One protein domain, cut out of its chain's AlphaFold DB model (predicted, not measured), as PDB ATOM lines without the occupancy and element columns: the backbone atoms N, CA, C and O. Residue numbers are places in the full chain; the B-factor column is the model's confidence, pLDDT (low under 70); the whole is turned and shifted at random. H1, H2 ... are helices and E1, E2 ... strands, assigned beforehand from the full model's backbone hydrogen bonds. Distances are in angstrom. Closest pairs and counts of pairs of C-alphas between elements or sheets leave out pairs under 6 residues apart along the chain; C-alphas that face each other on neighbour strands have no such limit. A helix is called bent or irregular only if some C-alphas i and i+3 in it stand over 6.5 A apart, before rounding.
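What this domain is: This is residues 246 to 328 and 363 to 427 of the 444 residues of the protein "Uncharacterized protein DUF4157" of Pseudomonas sp. GV071 (UniProt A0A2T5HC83). Two sheets lie partly face to face with their strands crossed: a long, twisted sheet of four strands, E3, E2, E1 and E7, and a small one of three, E4, E5 and E6, over one face. H2 packs on both sheets, H3 packs on the opposite face of the long sheet, and H1 lies towards one end of the long axis, with the link from E2 to E3 at the other end. The printed part has 148 residues with three named helices and seven named strands, in the order E1, H1, E2, E3, E4, E5, E6, H2, E7, H3, and its class is mixed, helices and strands. Both sheets are mixed: E3, E2 and E1 are antiparallel in turn with E7 parallel to E1, and E4 is antiparallel to E5 with E6 parallel to E5. The whole is compact, with a radius of gyration of the C-alphas of 15.2 A, yet elongated in outline, spanning 54 by 31 by 24 A.

How they stand to each other: E1, residues 247 to 259, is an inner strand that bends by 63 degrees at residue 256. H1, residues 261 to 269, only just grazes the long sheet with its residues 261 to 264, at 5 pairs of C-alphas within 10 A. E2, residues 277 to 287, is antiparallel to E1 at 161 degrees, with N 251 and O 284 within hydrogen-bond range at 2.8 A. E3, residues 298 to 303, forms a hairpin with E2, and N 283 and O 300 are 2.9 A apart. E4, residues 366 to 369, and E5, residues 372 to 376, form another hairpin, with N 366 and O 374 at 2.8 A. E6, residues 387 to 389, is parallel to E5 at 14 degrees, with N 387 and O 373 at 2.8 A. The two sheets form a sandwich, two sheets face to face, with 34 pairs of C-alphas within 10 A and the strands of one at 77 degrees to those of the other; E6 touches E3, the closest C-alphas being those of Ile 302 and Val 389, 5.3 A apart. H2, residues 392 to 401, is on the small sheet, two layers with the helix on one face; it is also on the long sheet at a height of 9.5 A, across the strands, at 63 degrees to E3 on the local plane. E7, residues 408 to 413, is parallel to E1, with N 410 and O 250 at 2.9 A. H3, residues 415 to 427, is on the opposite face of the long sheet from H2 and touches E1, with the C-alphas of Gly 256 and Val 417 closest at 6.0 A. In H2 and H3 every O i to N i+4 pair is within hydrogen-bond range; in H1, 3 of 5 are.

Where its parts are: E1, residues 247 to 259, begins at C-alpha 247 (-33.963, 41.821, 5.060) and is 31.0 A long. H1, residues 261 to 269, is irregular, with C-alphas 262 and 265 at 7.4 A. E2, residues 277 to 287, is 31.7 A long, and E3, residues 298 to 303, is 16.0 A. E4, E5 and E6 are residues 366 to 369, 372 to 376 and 387 to 389. H2, residues 392 to 401, is 14.2 A long, and E7, residues 408 to 413, is 16.9 A. H3, residues 415 to 427, is 18.1 A long and ends at C-alpha 427 (-17.023, 10.901, 20.220).

The domain as a whole: The two C-alphas farthest apart, those of Gly 271 and Ser 292, are 54.6 A apart. Residues 329 to 362 are not printed, and C-alphas 328 and 363 are 4.5 A apart across the cut, which lies in the link from E3 to E4. Of the links that are printed whole, none is long. Residues 304 to 328 have no named element, but residues 320 to 321 pair with residues 408 to 409 of E7, and 324 to 325 with 366 to 367 of E4, both antiparallel. The mean pLDDT of the printed part is 90.8, and residue 328 alone is under 70.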
ATOM      1  N   TRP A 246     -34.957  46.415   3.839       88.31
ATOM      2  CA  TRP A 246     -34.945  45.492   4.967       88.31
ATOM      3  C   TRP A 246     -34.857  44.049   4.505       88.31
ATOM      4  O   TRP A 246     -35.383  43.678   3.451       88.31
ATOM      5  N   VAL A 247     -34.170  43.242   5.301       92.00
ATOM      6  CA  VAL A 247     -33.963  41.821   5.060       92.00
ATOM      7  C   VAL A 247     -35.201  41.069   5.518       92.00
ATOM      8  O   VAL A 247     -35.540  41.072   6.697       92.00
ATOM      9  N   GLU A 248     -35.890  40.410   4.593       93.50
ATOM     10  CA  GLU A 248     -37.051  39.578   4.918       93.50
ATOM     11  C   GLU A 248     -36.609  38.222   5.464       93.50
ATOM     12  O   GLU A 248     -37.179  37.734   6.440       93.50
ATOM     13  N   HIS A 249     -35.548  37.661   4.881       97.19
ATOM     14  CA  HIS A 249     -35.059  36.333   5.220       97.19
ATOM     15  C   HIS A 249     -33.533  36.251   5.207       97.19
ATOM     16  O   HIS A 249     -32.893  36.752   4.281       97.19
ATOM     17  N   ILE A 250     -32.968  35.573   6.202       98.25
ATOM     18  CA  ILE A 250     -31.556  35.200   6.274       98.25
ATOM     19  C   ILE A 250     -31.469  33.675   6.217       98.25
ATOM     20  O   ILE A 250     -31.972  32.988   7.106       98.25
ATOM     21  N   ASP A 251     -30.802  33.155   5.195       98.56
ATOM     22  CA  ASP A 251     -30.479  31.737   5.078       98.56
ATOM     23  C   ASP A 251     -29.023  31.506   5.490       98.56
ATOM     24  O   ASP A 251     -28.110  32.125   4.948       98.56
ATOM     25  N   VAL A 252     -28.814  30.640   6.476       98.56
ATOM     26  CA  VAL A 252     -27.513  30.197   6.986       98.56
ATOM     27  C   VAL A 252     -27.349  28.740   6.563       98.56
ATOM     28  O   VAL A 252     -27.877  27.831   7.209       98.56
ATOM     29  N   ALA A 253     -26.632  28.506   5.465       98.56
ATOM     30  CA  ALA A 253     -26.471  27.177   4.883       98.56
ATOM     31  C   ALA A 253     -25.087  26.600   5.178       98.56
ATOM     32  O   ALA A 253     -24.095  26.966   4.541       98.56
ATOM     33  N   PHE A 254     -25.021  25.642   6.101       98.56
ATOM     34  CA  PHE A 254     -23.807  24.885   6.387       98.56
ATOM     35  C   PHE A 254     -23.653  23.706   5.426       98.56
ATOM     36  O   PHE A 254     -24.307  22.664   5.543       98.56
ATOM     37  N   THR A 255     -22.764  23.880   4.455       98.38
ATOM     38  CA  THR A 255     -22.515  22.920   3.373       98.38
ATOM     39  C   THR A 255     -21.171  22.213   3.492       98.38
ATOM     40  O   THR A 255     -20.987  21.178   2.852       98.38
ATOM     41  N   GLY A 256     -20.275  22.703   4.355       98.12
ATOM     42  CA  GLY A 256     -18.983  22.096   4.661       98.12
ATOM     43  C   GLY A 256     -18.686  22.035   6.160       98.12
ATOM     44  O   GLY A 256     -19.491  22.435   7.003       98.12
ATOM     45  N   ALA A 257     -17.509  21.511   6.490       97.25
ATOM     46  CA  ALA A 257     -16.973  21.491   7.842       97.25
ATOM     47  C   ALA A 257     -15.448  21.608   7.798       97.25
ATOM     48  O   ALA A 257     -14.800  20.977   6.961       97.25
ATOM     49  N   ALA A 258     -14.879  22.355   8.738       96.69
ATOM     50  CA  ALA A 258     -13.445  22.580   8.861       96.69
ATOM     51  C   ALA A 258     -12.956  22.251  10.275       96.69
ATOM     52  O   ALA A 258     -13.750  22.054  11.198       96.69
ATOM     53  N   VAL A 259     -11.634  22.167  10.431       95.69
ATOM     54  CA  VAL A 259     -10.999  22.172  11.752       95.69
ATOM     55  C   VAL A 259     -11.225  23.541  12.383       95.69
ATOM     56  O   VAL A 259     -10.999  24.562  11.738       95.69
ATOM     57  N   ASP A 260     -11.649  23.545  13.639       92.94
ATOM     58  CA  ASP A 260     -11.772  24.751  14.449       92.94
ATOM     59  C   ASP A 260     -10.390  25.135  14.985       92.94
ATOM     60  O   ASP A 260     -10.006  24.768  16.096       92.94
ATOM     61  N   ALA A 261      -9.598  25.790  14.133       91.19
ATOM     62  CA  ALA A 261      -8.201  26.100  14.407       91.19
ATOM     63  C   ALA A 261      -8.033  26.983  15.653       91.19
ATOM     64  O   ALA A 261      -7.069  26.786  16.393       91.19
ATOM     65  N   GLY A 262      -8.982  27.894  15.900       86.69
ATOM     66  CA  GLY A 262      -8.999  28.754  17.085       86.69
ATOM     67  C   GLY A 262      -9.063  27.972  18.398       86.69
ATOM     68  O   GLY A 262      -8.415  28.354  19.364       86.69
ATOM     69  N   HIS A 263      -9.737  26.821  18.404       89.44
ATOM     70  CA  HIS A 263      -9.926  26.007  19.605       89.44
ATOM     71  C   HIS A 263      -9.029  24.767  19.700       89.44
ATOM     72  O   HIS A 263      -9.134  24.013  20.666       89.44
ATOM     73  N   VAL A 264      -8.126  24.513  18.745       90.31
ATOM     74  CA  VAL A 264      -7.249  23.319  18.782       90.31
ATOM     75  C   VAL A 264      -6.419  23.261  20.069       90.31
ATOM     76  O   VAL A 264      -6.300  22.197  20.683       90.31
ATOM     77  N   ALA A 265      -5.833  24.391  20.472       88.81
ATOM     78  CA  ALA A 265      -4.996  24.464  21.667       88.81
ATOM     79  C   ALA A 265      -5.822  24.263  22.946       88.81
ATOM     80  O   ALA A 265      -5.438  23.459  23.799       88.81
ATOM     81  N   ASP A 266      -6.979  24.918  23.032       87.06
ATOM     82  CA  ASP A 266      -7.860  24.856  24.199       87.06
ATOM     83  C   ASP A 266      -8.499  23.478  24.354       87.06
ATOM     84  O   ASP A 266      -8.528  22.928  25.454       87.06
ATOM     85  N   ALA A 267      -8.923  22.856  23.252       89.25
ATOM     86  CA  ALA A 267      -9.428  21.487  23.243       89.25
ATOM     87  C   ALA A 267      -8.359  20.504  23.738       89.25
ATOM     88  O   ALA A 267      -8.635  19.650  24.582       89.25
ATOM     89  N   LYS A 268      -7.106  20.653  23.286       92.19
ATOM     90  CA  LYS A 268      -5.991  19.831  23.776       92.19
ATOM     91  C   LYS A 268      -5.740  20.048  25.270       92.19
ATOM     92  O   LYS A 268      -5.524  19.072  25.987       92.19
ATOM     93  N   ALA A 269      -5.776  21.293  25.741       90.62
ATOM     94  CA  ALA A 269      -5.604  21.623  27.155       90.62
ATOM     95  C   ALA A 269      -6.747  21.073  28.027       90.62
ATOM     96  O   ALA A 269      -6.500  20.589  29.131       90.62
ATOM     97  N   ALA A 270      -7.974  21.062  27.504       87.38
ATOM     98  CA  ALA A 270      -9.144  20.441  28.123       87.38
ATOM     99  C   ALA A 270      -9.141  18.899  28.035       87.38
ATOM    100  O   ALA A 270     -10.019  18.240  28.598       87.38
ATOM    101  N   GLY A 271      -8.161  18.305  27.344       90.56
ATOM    102  CA  GLY A 271      -8.025  16.861  27.166       90.56
ATOM    103  C   GLY A 271      -9.051  16.263  26.205       90.56
ATOM    104  O   GLY A 271      -9.499  15.134  26.431       90.56
ATOM    105  N   ASP A 272      -9.514  17.023  25.207       89.38
ATOM    106  CA  ASP A 272     -10.449  16.541  24.184       89.38
ATOM    107  C   ASP A 272      -9.788  15.422  23.365       89.38
ATOM    108  O   ASP A 272      -8.641  15.565  22.934       89.38
ATOM    109  N   PRO A 273     -10.483  14.289  23.151       89.50
ATOM    110  CA  PRO A 273      -9.893  13.144  22.468       89.50
ATOM    111  C   PRO A 273      -9.771  13.359  20.954       89.50
ATOM    112  O   PRO A 273      -8.980  12.671  20.311       89.50
ATOM    113  N   LEU A 274     -10.543  14.288  20.376       92.19
ATOM    114  CA  LEU A 274     -10.495  14.629  18.956       92.19
ATOM    115  C   LEU A 274     -10.262  16.122  18.752       92.19
ATOM    116  O   LEU A 274     -10.668  16.962  19.554       92.19
ATOM    117  N   VAL A 275      -9.680  16.437  17.598       93.31
ATOM    118  CA  VAL A 275      -9.547  17.807  17.103       93.31
ATOM    119  C   VAL A 275     -10.944  18.420  16.912       93.31
ATOM    120  O   VAL A 275     -11.795  17.786  16.278       93.31
ATOM    121  N   PRO A 276     -11.208  19.629  17.441       93.25
ATOM    122  CA  PRO A 276     -12.505  20.271  17.298       93.25
ATOM    123  C   PRO A 276     -12.769  20.666  15.844       93.25
ATOM    124  O   PRO A 276     -11.863  21.002  15.073       93.25
ATOM    125  N   ARG A 277     -14.039  20.602  15.458       94.94
ATOM    126  CA  ARG A 277     -14.521  20.910  14.117       94.94
ATOM    127  C   ARG A 277     -15.710  21.846  14.198       94.94
ATOM    128  O   ARG A 277     -16.439  21.849  15.184       94.94
ATOM    129  N   MET A 278     -15.922  22.599  13.134       95.75
ATOM    130  CA  MET A 278     -17.010  23.564  13.023       95.75
ATOM    131  C   MET A 278     -17.643  23.477  11.633       95.75
ATOM    132  O   MET A 278     -16.950  23.138  10.665       95.75
ATOM    133  N   PRO A 279     -18.952  23.745  11.500       97.88
ATOM    134  CA  PRO A 279     -19.583  23.840  10.201       97.88
ATOM    135  C   PRO A 279     -19.126  25.110   9.488       97.88
ATOM    136  O   PRO A 279     -18.966  26.163  10.104       97.88
ATOM    137  N   THR A 280     -18.963  25.011   8.176       98.44
ATOM    138  CA  THR A 280     -18.642  26.130   7.288       98.44
ATOM    139  C   THR A 280     -19.713  26.240   6.218       98.44
ATOM    140  O   THR A 280     -20.348  25.248   5.843       98.44
ATOM    141  N   GLY A 281     -19.927  27.438   5.694       98.31
ATOM    142  CA  GLY A 281     -20.994  27.621   4.729       98.31
ATOM    143  C   GLY A 281     -21.111  29.026   4.188       98.31
ATOM    144  O   GLY A 281     -20.149  29.795   4.173       98.31
ATOM    145  N   THR A 282     -22.323  29.349   3.757       98.62
ATOM    146  CA  THR A 282     -22.665  30.664   3.228       98.62
ATOM    147  C   THR A 282     -23.921  31.176   3.911       98.62
ATOM    148  O   THR A 282     -24.900  30.445   4.057       98.62
ATOM    149  N   LEU A 283     -23.887  32.441   4.314       98.50
ATOM    150  CA  LEU A 283     -25.070  33.195   4.692       98.50
ATOM    151  C   LEU A 283     -25.543  33.994   3.486       98.50
ATOM    152  O   LEU A 283     -24.740  34.679   2.851       98.50
ATOM    153  N   THR A 284     -26.841  33.939   3.200       98.00
ATOM    154  CA  THR A 284     -27.488  34.765   2.177       98.00
ATOM    155  C   THR A 284     -28.647  35.548   2.783       98.00
ATOM    156  O   THR A 284     -29.538  34.967   3.398       98.00
ATOM    157  N   ALA A 285     -28.667  36.865   2.594       96.31
ATOM    158  CA  ALA A 285     -29.751  37.729   3.051       96.31
ATOM    159  C   ALA A 285     -30.595  38.217   1.868       96.31
ATOM    160  O   ALA A 285     -30.098  38.859   0.937       96.31
ATOM    161  N   THR A 286     -31.889  37.921   1.929       94.81
ATOM    162  CA  THR A 286     -32.878  38.297   0.918       94.81
ATOM    163  C   THR A 286     -33.640  39.530   1.383       94.81
ATOM    164  O   THR A 286     -34.322  39.505   2.408       94.81
ATOM    165  N   TYR A 287     -33.535  40.615   0.617       92.31
ATOM    166  CA  TYR A 287     -34.276  41.850   0.867       92.31
ATOM    167  C   TYR A 287     -35.744  41.703   0.481       92.31
ATOM    168  O   TYR A 287     -36.070  41.047  -0.510       92.31
ATOM    169  N   SER A 288     -36.634  42.337   1.245       90.31
ATOM    170  CA  SER A 288     -38.063  42.234   0.981       90.31
ATOM    171  C   SER A 288     -38.440  42.846  -0.360       90.31
ATOM    172  O   SER A 288     -38.106  43.993  -0.661       90.31
ATOM    173  N   ALA A 289     -39.258  42.120  -1.124       88.25
ATOM    174  CA  ALA A 289     -39.863  42.634  -2.351       88.25
ATOM    175  C   ALA A 289     -40.818  43.819  -2.104       88.25
ATOM    176  O   ALA A 289     -41.202  44.506  -3.047       88.25
ATOM    177  N   LYS A 290     -41.210  44.054  -0.845       84.62
ATOM    178  CA  LYS A 290     -42.099  45.149  -0.435       84.62
ATOM    179  C   LYS A 290     -41.384  46.501  -0.350       84.62
ATOM    180  O   LYS A 290     -42.068  47.519  -0.275       84.62
ATOM    181  N   SER A 291     -40.051  46.509  -0.349       83.62
ATOM    182  CA  SER A 291     -39.259  47.736  -0.336       83.62
ATOM    183  C   SER A 291     -38.925  48.193  -1.757       83.62
ATOM    184  O   SER A 291     -38.515  47.396  -2.603       83.62
ATOM    185  N   SER A 292     -39.092  49.488  -2.016       78.06
ATOM    186  CA  SER A 292     -38.746  50.146  -3.278       78.06
ATOM    187  C   SER A 292     -37.236  50.347  -3.443       78.06
ATOM    188  O   SER A 292     -36.757  50.443  -4.572       78.06
ATOM    189  N   ASN A 293     -36.480  50.343  -2.341       73.94
ATOM    190  CA  ASN A 293     -35.028  50.453  -2.327       73.94
ATOM    191  C   ASN A 293     -34.429  49.122  -1.862       73.94
ATOM    192  O   ASN A 293     -34.459  48.803  -0.675       73.94
ATOM    193  N   LYS A 294     -33.917  48.321  -2.801       76.31
ATOM    194  CA  LYS A 294     -33.324  47.010  -2.515       76.31
ATOM    195  C   LYS A 294     -31.872  46.955  -2.996       76.31
ATOM    196  O   LYS A 294     -31.629  46.998  -4.203       76.31
ATOM    197  N   PRO A 295     -30.904  46.851  -2.072       78.19
ATOM    198  CA  PRO A 295     -29.538  46.499  -2.409       78.19
ATOM    199  C   PRO A 295     -29.475  45.125  -3.082       78.19
ATOM    200  O   PRO A 295     -30.421  44.331  -3.026       78.19
ATOM    201  N   ASN A 296     -28.321  44.820  -3.670       79.00
ATOM    202  CA  ASN A 296     -28.035  43.455  -4.093       79.00
ATOM    203  C   ASN A 296     -28.107  42.500  -2.886       79.00
ATOM    204  O   ASN A 296     -27.724  42.896  -1.778       79.00
ATOM    205  N   PRO A 297     -28.571  41.251  -3.084       79.50
ATOM    206  CA  PRO A 297     -28.548  40.237  -2.040       79.50
ATOM    207  C   PRO A 297     -27.153  40.117  -1.427       79.50
ATOM    208  O   PRO A 297     -26.148  40.059  -2.139       79.50
ATOM    209  N   LEU A 298     -27.099  40.100  -0.100       89.25
ATOM    210  CA  LEU A 298     -25.847  39.965   0.632       89.25
ATOM    211  C   LEU A 298     -25.513  38.482   0.747       89.25
ATOM    212  O   LEU A 298     -26.358  37.696   1.166       89.25
ATOM    213  N   SER A 299     -24.291  38.113   0.372       96.06
ATOM    214  CA  SER A 299     -23.781  36.749   0.489       96.06
ATOM    215  C   SER A 299     -22.376  36.774   1.079       96.06
ATOM    216  O   SER A 299     -21.512  37.519   0.601       96.06
ATOM    217  N   VAL A 300     -22.168  36.006   2.149       96.62
ATOM    218  CA  VAL A 300     -20.904  35.968   2.897       96.62
ATOM    219  C   VAL A 300     -20.547  34.556   3.341       96.62
ATOM    220  O   VAL A 300     -21.445  33.774   3.667       96.62
ATOM    221  N   PRO A 301     -19.249  34.210   3.375       98.19
ATOM    222  CA  PRO A 301     -18.800  32.999   4.042       98.19
ATOM    223  C   PRO A 301     -19.082  33.081   5.545       98.19
ATOM    224  O   PRO A 301     -19.040  34.159   6.137       98.19
ATOM    225  N   ILE A 302     -19.361  31.926   6.143       98.25
ATOM    226  CA  ILE A 302     -19.663  31.801   7.569       98.25
ATOM    227  C   ILE A 302     -19.032  30.556   8.176       98.25
ATOM    228  O   ILE A 302     -18.828  29.547   7.490       98.25
ATOM    229  N   VAL A 303     -18.834  30.606   9.491       97.81
ATOM    230  CA  VAL A 303     -18.635  29.421  10.330       97.81
ATOM    231  C   VAL A 303     -19.616  29.418  11.494       97.81
ATOM    232  O   VAL A 303     -20.077  30.472  11.924       97.81
ATOM    233  N   GLY A 304     -19.995  28.231  11.954       95.19
ATOM    234  CA  GLY A 304     -20.897  28.065  13.094       95.19
ATOM    235  C   GLY A 304     -20.191  27.545  14.340       95.19
ATOM    236  O   GLY A 304     -18.965  27.543  14.441       95.19
ATOM    237  N   GLY A 305     -20.988  27.057  15.286       92.38
ATOM    238  CA  GLY A 305     -20.479  26.566  16.561       92.38
ATOM    239  C   GLY A 305     -19.586  25.325  16.474       92.38
ATOM    240  O   GLY A 305     -19.584  24.597  15.482       92.38
ATOM    241  N   SER A 306     -18.837  25.066  17.543       92.69
ATOM    242  CA  SER A 306     -17.782  24.046  17.585       92.69
ATOM    243  C   SER A 306     -18.221  22.698  18.171       92.69
ATOM    244  O   SER A 306     -19.079  22.614  19.055       92.69
ATOM    245  N   THR A 307     -17.567  21.615  17.739       92.44
ATOM    246  CA  THR A 307     -17.635  20.294  18.387       92.44
ATOM    247  C   THR A 307     -16.744  20.176  19.627       92.44
ATOM    248  O   THR A 307     -16.744  19.107  20.248       92.44
ATOM    249  N   MET A 308     -15.981  21.218  19.983       89.19
ATOM    250  CA  MET A 308     -15.240  21.274  21.248       89.19
ATOM    251  C   MET A 308     -16.194  21.070  22.435       89.19
ATOM    252  O   MET A 308     -17.349  21.527  22.426       89.19
ATOM    253  N   ARG A 309     -15.740  20.358  23.471       86.62
ATOM    254  CA  ARG A 309     -16.523  20.218  24.706       86.62
ATOM    255  C   ARG A 309     -16.793  21.591  25.336       86.62
ATOM    256  O   ARG A 309     -15.905  22.420  25.439       86.62
ATOM    257  N   GLY A 310     -18.038  21.817  25.767       81.88
ATOM    258  CA  GLY A 310     -18.468  23.065  26.416       81.88
ATOM    259  C   GLY A 310     -19.025  24.152  25.484       81.88
ATOM    260  O   GLY A 310     -19.764  25.000  25.966       81.88
ATOM    261  N   ILE A 311     -18.771  24.086  24.170       81.19
ATOM    262  CA  ILE A 311     -19.154  25.153  23.223       81.19
ATOM    263  C   ILE A 311     -20.505  24.876  22.545       81.19
ATOM    264  O   ILE A 311     -21.483  25.592  22.755       81.19
ATOM    265  N   GLY A 312     -20.586  23.793  21.767       87.81
ATOM    266  CA  GLY A 312     -21.809  23.374  21.079       87.81
ATOM    267  C   GLY A 312     -21.947  23.890  19.643       87.81
ATOM    268  O   GLY A 312     -21.412  24.923  19.258       87.81
ATOM    269  N   LEU A 313     -22.697  23.123  18.846       92.88
ATOM    270  CA  LEU A 313     -23.015  23.421  17.446       92.88
ATOM    271  C   LEU A 313     -24.224  24.359  17.346       92.88
ATOM    272  O   LEU A 313     -25.114  24.292  18.192       92.88
ATOM    273  N   THR A 314     -24.291  25.153  16.275       94.62
ATOM    274  CA  THR A 314     -25.432  26.032  15.967       94.62
ATOM    275  C   THR A 314     -26.712  25.235  15.711       94.62
ATOM    276  O   THR A 314     -26.702  24.233  14.986       94.62
ATOM    277  N   ASP A 315     -27.833  25.694  16.256       94.12
ATOM    278  CA  ASP A 315     -29.122  25.023  16.129       94.12
ATOM    279  C   ASP A 315     -29.654  25.093  14.699       94.12
ATOM    280  O   ASP A 315     -29.612  26.127  14.037       94.12
ATOM    281  N   LYS A 316     -30.252  23.989  14.239       93.94
ATOM    282  CA  LYS A 316     -31.049  23.982  13.011       93.94
ATOM    283  C   LYS A 316     -32.408  24.632  13.281       93.94
ATOM    284  O   LYS A 316     -33.230  24.049  13.990       93.94
ATOM    285  N   VAL A 317     -32.679  25.784  12.684       95.44
ATOM    286  CA  VAL A 317     -33.957  26.502  12.832       95.44
ATOM    287  C   VAL A 317     -34.598  26.769  11.477       95.44
ATOM    288  O   VAL A 317     -33.921  26.760  10.452       95.44
ATOM    289  N   THR A 318     -35.910  26.985  11.462       96.81
ATOM    290  CA  THR A 318     -36.666  27.281  10.241       96.81
ATOM    291  C   THR A 318     -37.565  28.468  10.512       96.81
ATOM    292  O   THR A 318     -38.383  28.415  11.428       96.81
ATOM    293  N   ASP A 319     -37.377  29.532   9.737       97.00
ATOM    294  CA  ASP A 319     -38.134  30.781   9.834       97.00
ATOM    295  C   ASP A 319     -38.225  31.379  11.249       97.00
ATOM    296  O   ASP A 319     -39.205  32.031  11.628       97.00
ATOM    297  N   ASN A 320     -37.171  31.201  12.044       97.50
ATOM    298  CA  ASN A 320     -37.114  31.756  13.385       97.50
ATOM    299  C   ASN A 320     -37.013  33.278  13.314       97.50
ATOM    300  O   ASN A 320     -36.136  33.826  12.650       97.50
ATOM    301  N   LYS A 321     -37.892  33.983  14.025       95.50
ATOM    302  CA  LYS A 321     -37.868  35.448  14.061       95.50
ATOM    303  C   LYS A 321     -36.667  35.953  14.850       95.50
ATOM    304  O   LYS A 321     -36.416  35.486  15.960       95.50
ATOM    305  N   VAL A 322     -36.013  36.986  14.325       92.50
ATOM    306  CA  VAL A 322     -34.997  37.738  15.068       92.50
ATOM    307  C   VAL A 322     -35.628  38.337  16.326       92.50
ATOM    308  O   VAL A 322     -36.613  39.079  16.244       92.50
ATOM    309  N   SER A 323     -35.082  37.997  17.492       87.50
ATOM    310  CA  SER A 323     -35.650  38.329  18.806       87.50
ATOM    311  C   SER A 323     -34.986  39.542  19.447       87.50
ATOM    312  O   SER A 323     -35.647  40.346  20.105       87.50
ATOM    313  N   ARG A 324     -33.680  39.691  19.231       86.06
ATOM    314  CA  ARG A 324     -32.852  40.768  19.763       86.06
ATOM    315  C   ARG A 324     -31.749  41.066  18.768       86.06
ATOM    316  O   ARG A 324     -31.339  40.197  18.006       86.06
ATOM    317  N   MET A 325     -31.278  42.294  18.785       84.94
ATOM    318  CA  MET A 325     -30.160  42.712  17.970       84.94
ATOM    319  C   MET A 325     -29.320  43.690  18.781       84.94
ATOM    320  O   MET A 325     -29.867  44.431  19.596       84.94
ATOM    321  N   GLU A 326     -28.016  43.651  18.568       82.56
ATOM    322  CA  GLU A 326     -27.019  44.425  19.292       82.56
ATOM    323  C   GLU A 326     -26.036  45.046  18.304       82.56
ATOM    324  O   GLU A 326     -25.936  44.607  17.157       82.56
ATOM    325  N   GLY A 327     -25.340  46.085  18.751       72.75
ATOM    326  CA  GLY A 327     -24.439  46.877  17.923       72.75
ATOM    327  C   GLY A 327     -22.968  46.579  18.114       72.75
ATOM    328  O   GLY A 327     -22.575  45.576  18.708       72.75
ATOM    329  N   LEU A 328     -22.156  47.507  17.624       69.62
ATOM    330  CA  LEU A 328     -20.730  47.571  17.904       69.62
ATOM    331  C   LEU A 328     -20.453  47.615  19.417       69.62
ATOM    332  O   LEU A 328     -21.238  48.156  20.196       69.62
ATOM    333  N   ASN A 363     -19.821  41.933  18.279       81.00
ATOM    334  CA  ASN A 363     -20.238  43.112  17.524       81.00
ATOM    335  C   ASN A 363     -21.340  42.773  16.511       81.00
ATOM    336  O   ASN A 363     -21.295  41.747  15.824       81.00
ATOM    337  N   TYR A 364     -22.322  43.670  16.404       85.56
ATOM    338  CA  TYR A 364     -23.423  43.584  15.441       85.56
ATOM    339  C   TYR A 364     -24.303  42.331  15.582       85.56
ATOM    340  O   TYR A 364     -24.922  41.895  14.610       85.56
ATOM    341  N   ALA A 365     -24.398  41.748  16.780       90.44
ATOM    342  CA  ALA A 365     -25.101  40.485  16.987       90.44
ATOM    343  C   ALA A 365     -26.601  40.529  16.637       90.44
ATOM    344  O   ALA A 365     -27.350  41.374  17.117       90.44
ATOM    345  N   ILE A 366     -27.064  39.550  15.858       93.81
ATOM    346  CA  ILE A 366     -28.464  39.326  15.469       93.81
ATOM    347  C   ILE A 366     -28.934  38.008  16.087       93.81
ATOM    348  O   ILE A 366     -28.600  36.932  15.593       93.81
ATOM    349  N   PHE A 367     -29.717  38.070  17.163       93.56
ATOM    350  CA  PHE A 367     -30.183  36.895  17.902       93.56
ATOM    351  C   PHE A 367     -31.406  36.264  17.237       93.56
ATOM    352  O   PHE A 367     -32.429  36.924  17.040       93.56
ATOM    353  N   PHE A 368     -31.324  34.964  16.955       95.12
ATOM    354  CA  PHE A 368     -32.371  34.219  16.243       95.12
ATOM    355  C   PHE A 368     -32.862  32.964  16.986       95.12
ATOM    356  O   PHE A 368     -33.948  32.458  16.696       95.12
ATOM    357  N   ALA A 369     -32.100  32.449  17.955       92.38
ATOM    358  CA  ALA A 369     -32.486  31.272  18.735       92.38
ATOM    359  C   ALA A 369     -31.879  31.309  20.145       92.38
ATOM    360  O   ALA A 369     -30.753  30.874  20.371       92.38
ATOM    361  N   GLY A 370     -32.633  31.834  21.116       88.62
ATOM    362  CA  GLY A 370     -32.146  31.978  22.491       88.62
ATOM    363  C   GLY A 370     -30.868  32.835  22.543       88.62
ATOM    364  O   GLY A 370     -30.931  33.995  22.133       88.62
ATOM    365  N   PRO A 371     -29.729  32.305  23.030       88.06
ATOM    366  CA  PRO A 371     -28.455  33.022  23.038       88.06
ATOM    367  C   PRO A 371     -27.712  32.991  21.689       88.06
ATOM    368  O   PRO A 371     -26.717  33.693  21.554       88.06
ATOM    369  N   GLN A 372     -28.161  32.209  20.700       93.31
ATOM    370  CA  GLN A 372     -27.473  32.091  19.412       93.31
ATOM    371  C   GLN A 372     -27.733  33.312  18.535       93.31
ATOM    372  O   GLN A 372     -28.889  33.711  18.318       93.31
ATOM    373  N   ALA A 373     -26.647  33.871  18.014       95.44
ATOM    374  CA  ALA A 373     -26.659  35.046  17.168       95.44
ATOM    375  C   ALA A 373     -25.771  34.881  15.935       95.44
ATOM    376  O   ALA A 373     -24.857  34.061  15.914       95.44
ATOM    377  N   ILE A 374     -26.048  35.686  14.915       97.50
ATOM    378  CA  ILE A 374     -25.122  35.966  13.815       97.50
ATOM    379  C   ILE A 374     -24.364  37.231  14.208       97.50
ATOM    380  O   ILE A 374     -25.015  38.228  14.515       97.50
ATOM    381  N   HIS A 375     -23.037  37.208  14.246       93.69
ATOM    382  CA  HIS A 375     -22.239  38.369  14.644       93.69
ATOM    383  C   HIS A 375     -20.867  38.380  13.971       93.69
ATOM    384  O   HIS A 375     -20.466  37.410  13.319       93.69
ATOM    385  N   GLU A 376     -20.153  39.488  14.135       87.50
ATOM    386  CA  GLU A 376     -18.787  39.614  13.643       87.50
ATOM    387  C   GLU A 376     -17.865  38.602  14.337       87.50
ATOM    388  O   GLU A 376     -17.862  38.501  15.566       87.50
ATOM    389  N   GLY A 377     -17.079  37.857  13.564       85.69
ATOM    390  CA  GLY A 377     -16.114  36.907  14.104       85.69
ATOM    391  C   GLY A 377     -15.268  36.245  13.023       85.69
ATOM    392  O   GLY A 377     -15.655  36.189  11.855       85.69
ATOM    393  N   ALA A 378     -14.103  35.732  13.414       83.88
ATOM    394  CA  ALA A 378     -13.174  35.100  12.484       83.88
ATOM    395  C   ALA A 378     -13.714  33.763  11.947       83.88
ATOM    396  O   ALA A 378     -14.360  32.994  12.666       83.88
ATOM    397  N   LEU A 379     -13.388  33.448  10.689       90.94
ATOM    398  CA  LEU A 379     -13.829  32.211  10.021       90.94
ATOM    399  C   LEU A 379     -12.975  30.984  10.354       90.94
ATOM    400  O   LEU A 379     -13.227  29.894   9.847       90.94
ATOM    401  N   ASN A 380     -11.939  31.141  11.173       84.75
ATOM    402  CA  ASN A 380     -11.064  30.052  11.606       84.75
ATOM    403  C   ASN A 380     -11.389  29.543  13.020       84.75
ATOM    404  O   ASN A 380     -10.724  28.616  13.488       84.75
ATOM    405  N   THR A 381     -12.388  30.132  13.682       88.00
ATOM    406  CA  THR A 381     -12.794  29.771  15.036       88.00
ATOM    407  C   THR A 381     -14.306  29.649  15.137       88.00
ATOM    408  O   THR A 381     -15.045  30.542  14.716       88.00
ATOM    409  N   GLY A 382     -14.772  28.545  15.717       80.31
ATOM    410  CA  GLY A 382     -16.175  28.404  16.092       80.31
ATOM    411  C   GLY A 382     -16.503  29.300  17.287       80.31
ATOM    412  O   GLY A 382     -15.607  29.818  17.948       80.31
ATOM    413  N   SER A 383     -17.781  29.472  17.605       79.81
ATOM    414  CA  SER A 383     -18.235  30.104  18.857       79.81
ATOM    415  C   SER A 383     -19.231  29.221  19.597       79.81
ATOM    416  O   SER A 383     -19.535  28.118  19.145       79.81
ATOM    417  N   HIS A 384     -19.744  29.691  20.740       82.88
ATOM    418  CA  HIS A 384     -20.769  29.035  21.565       82.88
ATOM    419  C   HIS A 384     -22.124  28.976  20.840       82.88
ATOM    420  O   HIS A 384     -23.071  29.680  21.179       82.88
ATOM    421  N   ALA A 385     -22.192  28.147  19.795       89.88
ATOM    422  CA  ALA A 385     -23.322  27.956  18.889       89.88
ATOM    423  C   ALA A 385     -23.731  29.179  18.037       89.88
ATOM    424  O   ALA A 385     -24.699  29.084  17.280       89.88
ATOM    425  N   CYS A 386     -23.000  30.295  18.091       93.94
ATOM    426  CA  CYS A 386     -23.240  31.446  17.222       93.94
ATOM    427  C   CYS A 386     -22.696  31.215  15.801       93.94
ATOM    428  O   CYS A 386     -22.038  30.213  15.512       93.94
ATOM    429  N   VAL A 387     -23.045  32.127  14.896       97.75
ATOM    430  CA  VAL A 387     -22.591  32.151  13.504       97.75
ATOM    431  C   VAL A 387     -21.685  33.358  13.320       97.75
ATOM    432  O   VAL A 387     -22.107  34.487  13.574       97.75
ATOM    433  N   HIS A 388     -20.462  33.121  12.867       96.00
ATOM    434  CA  HIS A 388     -19.488  34.166  12.580       96.00
ATOM    435  C   HIS A 388     -19.544  34.608  11.125       96.00
ATOM    436  O   HIS A 388     -19.606  33.783  10.209       96.00
ATOM    437  N   VAL A 389     -19.448  35.920  10.943       95.62
ATOM    438  CA  VAL A 389     -19.206  36.603   9.672       95.62
ATOM    439  C   VAL A 389     -17.959  37.467   9.858       95.62
ATOM    440  O   VAL A 389     -17.939  38.326  10.730       95.62
ATOM    441  N   GLU A 390     -16.923  37.267   9.046       88.50
ATOM    442  CA  GLU A 390     -15.664  38.033   9.167       88.50
ATOM    443  C   GLU A 390     -15.718  39.392   8.459       88.50
ATOM    444  O   GLU A 390     -15.005  40.323   8.816       88.50
ATOM    445  N   ASP A 391     -16.586  39.530   7.456       84.94
ATOM    446  CA  ASP A 391     -16.750  40.773   6.706       84.94
ATOM    447  C   ASP A 391     -17.542  41.800   7.537       84.94
ATOM    448  O   ASP A 391     -18.777  41.791   7.544       84.94
ATOM    449  N   HIS A 392     -16.816  42.669   8.248       77.50
ATOM    450  CA  HIS A 392     -17.358  43.709   9.130       77.50
ATOM    451  C   HIS A 392     -18.434  44.567   8.447       77.50
ATOM    452  O   HIS A 392     -19.530  44.747   8.981       77.50
ATOM    453  N   ASP A 393     -18.164  45.076   7.242       76.81
ATOM    454  CA  ASP A 393     -19.069  46.004   6.554       76.81
ATOM    455  C   ASP A 393     -20.370  45.317   6.141       76.81
ATOM    456  O   ASP A 393     -21.466  45.884   6.267       76.81
ATOM    457  N   LYS A 394     -20.276  44.062   5.698       85.81
ATOM    458  CA  LYS A 394     -21.455  43.250   5.404       85.81
ATOM    459  C   LYS A 394     -22.206  42.858   6.667       85.81
ATOM    460  O   LYS A 394     -23.434  42.904   6.647       85.81
ATOM    461  N   MET A 395     -21.523  42.537   7.762       88.25
ATOM    462  CA  MET A 395     -22.183  42.232   9.033       88.25
ATOM    463  C   MET A 395     -22.939  43.449   9.578       88.25
ATOM    464  O   MET A 395     -24.109  43.342   9.949       88.25
ATOM    465  N   ARG A 396     -22.321  44.633   9.528       82.19
ATOM    466  CA  ARG A 396     -22.955  45.906   9.885       82.19
ATOM    467  C   ARG A 396     -24.167  46.203   9.007       82.19
ATOM    468  O   ARG A 396     -25.232  46.535   9.522       82.19
ATOM    469  N   THR A 397     -24.031  46.038   7.692       82.50
ATOM    470  CA  THR A 397     -25.140  46.214   6.738       82.50
ATOM    471  C   THR A 397     -26.286  45.244   7.027       82.50
ATOM    472  O   THR A 397     -27.452  45.639   7.030       82.50
ATOM    473  N   LEU A 398     -25.969  43.975   7.294       89.81
ATOM    474  CA  LEU A 398     -26.946  42.949   7.636       89.81
ATOM    475  C   LEU A 398     -27.696  43.306   8.923       89.81
ATOM    476  O   LEU A 398     -28.925  43.261   8.933       89.81
ATOM    477  N   ASN A 399     -26.981  43.694   9.980       88.12
ATOM    478  CA  ASN A 399     -27.565  44.117  11.254       88.12
ATOM    479  C   ASN A 399     -28.491  45.327  11.070       88.12
ATOM    480  O   ASN A 399     -29.646  45.281  11.485       88.12
ATOM    481  N   HIS A 400     -28.026  46.350  10.352       81.19
ATOM    482  CA  HIS A 400     -28.779  47.575  10.095       81.19
ATOM    483  C   HIS A 400     -30.076  47.340   9.306       81.19
ATOM    484  O   HIS A 400     -31.095  47.966   9.581       81.19
ATOM    485  N   HIS A 401     -30.063  46.418   8.341       86.88
ATOM    486  CA  HIS A 401     -31.246  46.088   7.541       86.88
ATOM    487  C   HIS A 401     -32.109  44.972   8.148       86.88
ATOM    488  O   HIS A 401     -33.127  44.593   7.559       86.88
ATOM    489  N   THR A 402     -31.732  44.418   9.300       88.12
ATOM    490  CA  THR A 402     -32.524  43.389   9.976       88.12
ATOM    491  C   THR A 402     -33.642  44.024  10.791       88.12
ATOM    492  O   THR A 402     -33.457  44.992  11.521       88.12
ATOM    493  N   TRP A 403     -34.835  43.442  10.700       86.56
ATOM    494  CA  TRP A 403     -36.020  43.918  11.391       86.56
ATOM    495  C   TRP A 403     -36.474  42.928  12.465       86.56
ATOM    496  O   TRP A 403     -37.040  41.867  12.182       86.56
ATOM    497  N   ARG A 404     -36.280  43.311  13.731       85.69
ATOM    498  CA  ARG A 404     -36.702  42.538  14.909       85.69
ATOM    499  C   ARG A 404     -38.178  42.138  14.808       85.69
ATOM    500  O   ARG A 404     -39.053  42.964  14.555       85.69
ATOM    501  N   GLY A 405     -38.462  40.852  15.008       86.56
ATOM    502  CA  GLY A 405     -39.806  40.267  14.931       86.56
ATOM    503  C   GLY A 405     -40.369  40.085  13.514       86.56
ATOM    504  O   GLY A 405     -41.442  39.481  13.357       86.56
ATOM    505  N   LYS A 406     -39.675  40.565  12.475       89.62
ATOM    506  CA  LYS A 406     -40.099  40.469  11.070       89.62
ATOM    507  C   LYS A 406     -39.139  39.630  10.240       89.62
ATOM    508  O   LYS A 406     -39.612  38.671   9.642       89.62
ATOM    509  N   THR A 407     -37.847  39.952  10.252       93.25
ATOM    510  CA  THR A 407     -36.809  39.142   9.611       93.25
ATOM    511  C   THR A 407     -36.796  37.753  10.221       93.25
ATOM    512  O   THR A 407     -36.805  37.606  11.453       93.25
ATOM    513  N   THR A 408     -36.786  36.741   9.361       97.56
ATOM    514  CA  THR A 408     -36.645  35.348   9.777       97.56
ATOM    515  C   THR A 408     -35.272  34.802   9.415       97.56
ATOM    516  O   THR A 408     -34.647  35.244   8.454       97.56
ATOM    517  N   VAL A 409     -34.797  33.852  10.214       98.56
ATOM    518  CA  VAL A 409     -33.539  33.137  10.015       98.56
ATOM    519  C   VAL A 409     -33.838  31.651   9.872       98.56
ATOM    520  O   VAL A 409     -34.513  31.058  10.723       98.56
ATOM    521  N   THR A 410     -33.303  31.045   8.819       98.56
ATOM    522  CA  THR A 410     -33.244  29.593   8.647       98.56
ATOM    523  C   THR A 410     -31.792  29.155   8.743       98.56
ATOM    524  O   THR A 410     -30.927  29.707   8.074       98.56
ATOM    525  N   VAL A 411     -31.524  28.154   9.578       98.31
ATOM    526  CA  VAL A 411     -30.208  27.517   9.677       98.31
ATOM    527  C   VAL A 411     -30.348  26.091   9.184       98.31
ATOM    528  O   VAL A 411     -31.110  25.298   9.746       98.31
ATOM    529  N   SER A 412     -29.602  25.755   8.140       97.94
ATOM    530  CA  SER A 412     -29.630  24.449   7.498       97.94
ATOM    531  C   SER A 412     -28.246  23.807   7.475       97.94
ATOM    532  O   SER A 412     -27.214  24.468   7.553       97.94
ATOM    533  N   TYR A 413     -28.240  22.478   7.399       98.00
ATOM    534  CA  TYR A 413     -27.041  21.667   7.251       98.00
ATOM    535  C   TYR A 413     -27.291  20.650   6.146       98.00
ATOM    536  O   TYR A 413     -28.383  20.072   6.090       98.00
ATOM    537  N   THR A 414     -26.281  20.355   5.331       98.00
ATOM    538  CA  THR A 414     -26.324  19.139   4.507       98.00
ATOM    539  C   THR A 414     -26.286  17.904   5.409       98.00
ATOM    540  O   THR A 414     -25.685  17.915   6.489       98.00
ATOM    541  N   ASP A 415     -26.923  16.810   4.983       95.25
ATOM    542  CA  ASP A 415     -26.993  15.594   5.805       95.25
ATOM    543  C   ASP A 415     -25.610  15.011   6.114       95.25
ATOM    544  O   ASP A 415     -25.376  14.551   7.233       95.25
ATOM    545  N   ALA A 416     -24.681  15.090   5.156       95.69
ATOM    546  CA  ALA A 416     -23.302  14.650   5.334       95.69
ATOM    547  C   ALA A 416     -22.585  15.451   6.434       95.69
ATOM    548  O   ALA A 416     -22.070  14.855   7.378       95.69
ATOM    549  N   VAL A 417     -22.618  16.788   6.360       97.12
ATOM    550  CA  VAL A 417     -21.977  17.680   7.345       97.12
ATOM    551  C   VAL A 417     -22.599  17.514   8.724       97.12
ATOM    552  O   VAL A 417     -21.890  17.395   9.723       97.12
ATOM    553  N   ARG A 418     -23.933  17.459   8.790       95.38
ATOM    554  CA  ARG A 418     -24.649  17.283  10.055       95.38
ATOM    555  C   ARG A 418     -24.265  15.974  10.732       95.38
ATOM    556  O   ARG A 418     -23.984  15.971  11.928       95.38
ATOM    557  N   LYS A 419     -24.245  14.866   9.986       94.69
ATOM    558  CA  LYS A 419     -23.869  13.554  10.524       94.69
ATOM    559  C   LYS A 419     -22.428  13.566  11.032       94.69
ATOM    560  O   LYS A 419     -22.182  13.153  12.160       94.69
ATOM    561  N   ASP A 420     -21.509  14.080  10.229       94.50
ATOM    562  CA  ASP A 420     -20.085  14.173  10.540       94.50
ATOM    563  C   ASP A 420     -19.801  14.959  11.838       94.50
ATOM    564  O   ASP A 420     -19.208  14.432  12.788       94.50
ATOM    565  N   LEU A 421     -20.314  16.187  11.940       94.69
ATOM    566  CA  LEU A 421     -20.130  17.040  13.120       94.69
ATOM    567  C   LEU A 421     -20.796  16.458  14.368       94.69
ATOM    568  O   LEU A 421     -20.212  16.478  15.452       94.69
ATOM    569  N   CYS A 422     -21.998  15.895  14.236       93.50
ATOM    570  CA  CYS A 422     -22.699  15.287  15.363       93.50
ATOM    571  C   CYS A 422     -22.005  14.026  15.880       93.50
ATOM    572  O   CYS A 422     -21.928  13.828  17.094       93.50
ATOM    573  N   CYS A 423     -21.447  13.203  14.994       91.88
ATOM    574  CA  CYS A 423     -20.689  12.030  15.412       91.88
ATOM    575  C   CYS A 423     -19.324  12.396  16.003       91.88
ATOM    576  O   CYS A 423     -18.926  11.792  16.998       91.88
ATOM    577  N   THR A 424     -18.672  13.444  15.494       91.31
ATOM    578  CA  THR A 424     -17.468  14.021  16.119       91.31
ATOM    579  C   THR A 424     -17.779  14.529  17.533       91.31
ATOM    580  O   THR A 424     -17.109  14.164  18.498       91.31
ATOM    581  N   ARG A 425     -18.864  15.299  17.692       89.31
ATOM    582  CA  ARG A 425     -19.337  15.806  18.990       89.31
ATOM    583  C   ARG A 425     -19.649  14.679  19.984       89.31
ATOM    584  O   ARG A 425     -19.266  14.785  21.149       89.31
ATOM    585  N   LYS A 426     -20.307  13.598  19.537       87.44
ATOM    586  CA  LYS A 426     -20.534  12.381  20.345       87.44
ATOM    587  C   LYS A 426     -19.217  11.804  20.839       87.44
ATOM    588  O   LYS A 426     -19.082  11.540  22.030       87.44
ATOM    589  N   ALA A 427     -18.287  11.560  19.919       89.00
ATOM    590  CA  ALA A 427     -17.023  10.901  20.220       89.00
ATOM    591  C   ALA A 427     -16.150  11.738  21.171       89.00
ATOM    592  O   ALA A 427     -15.431  11.177  21.992       89.00
TER     593      ALA A 427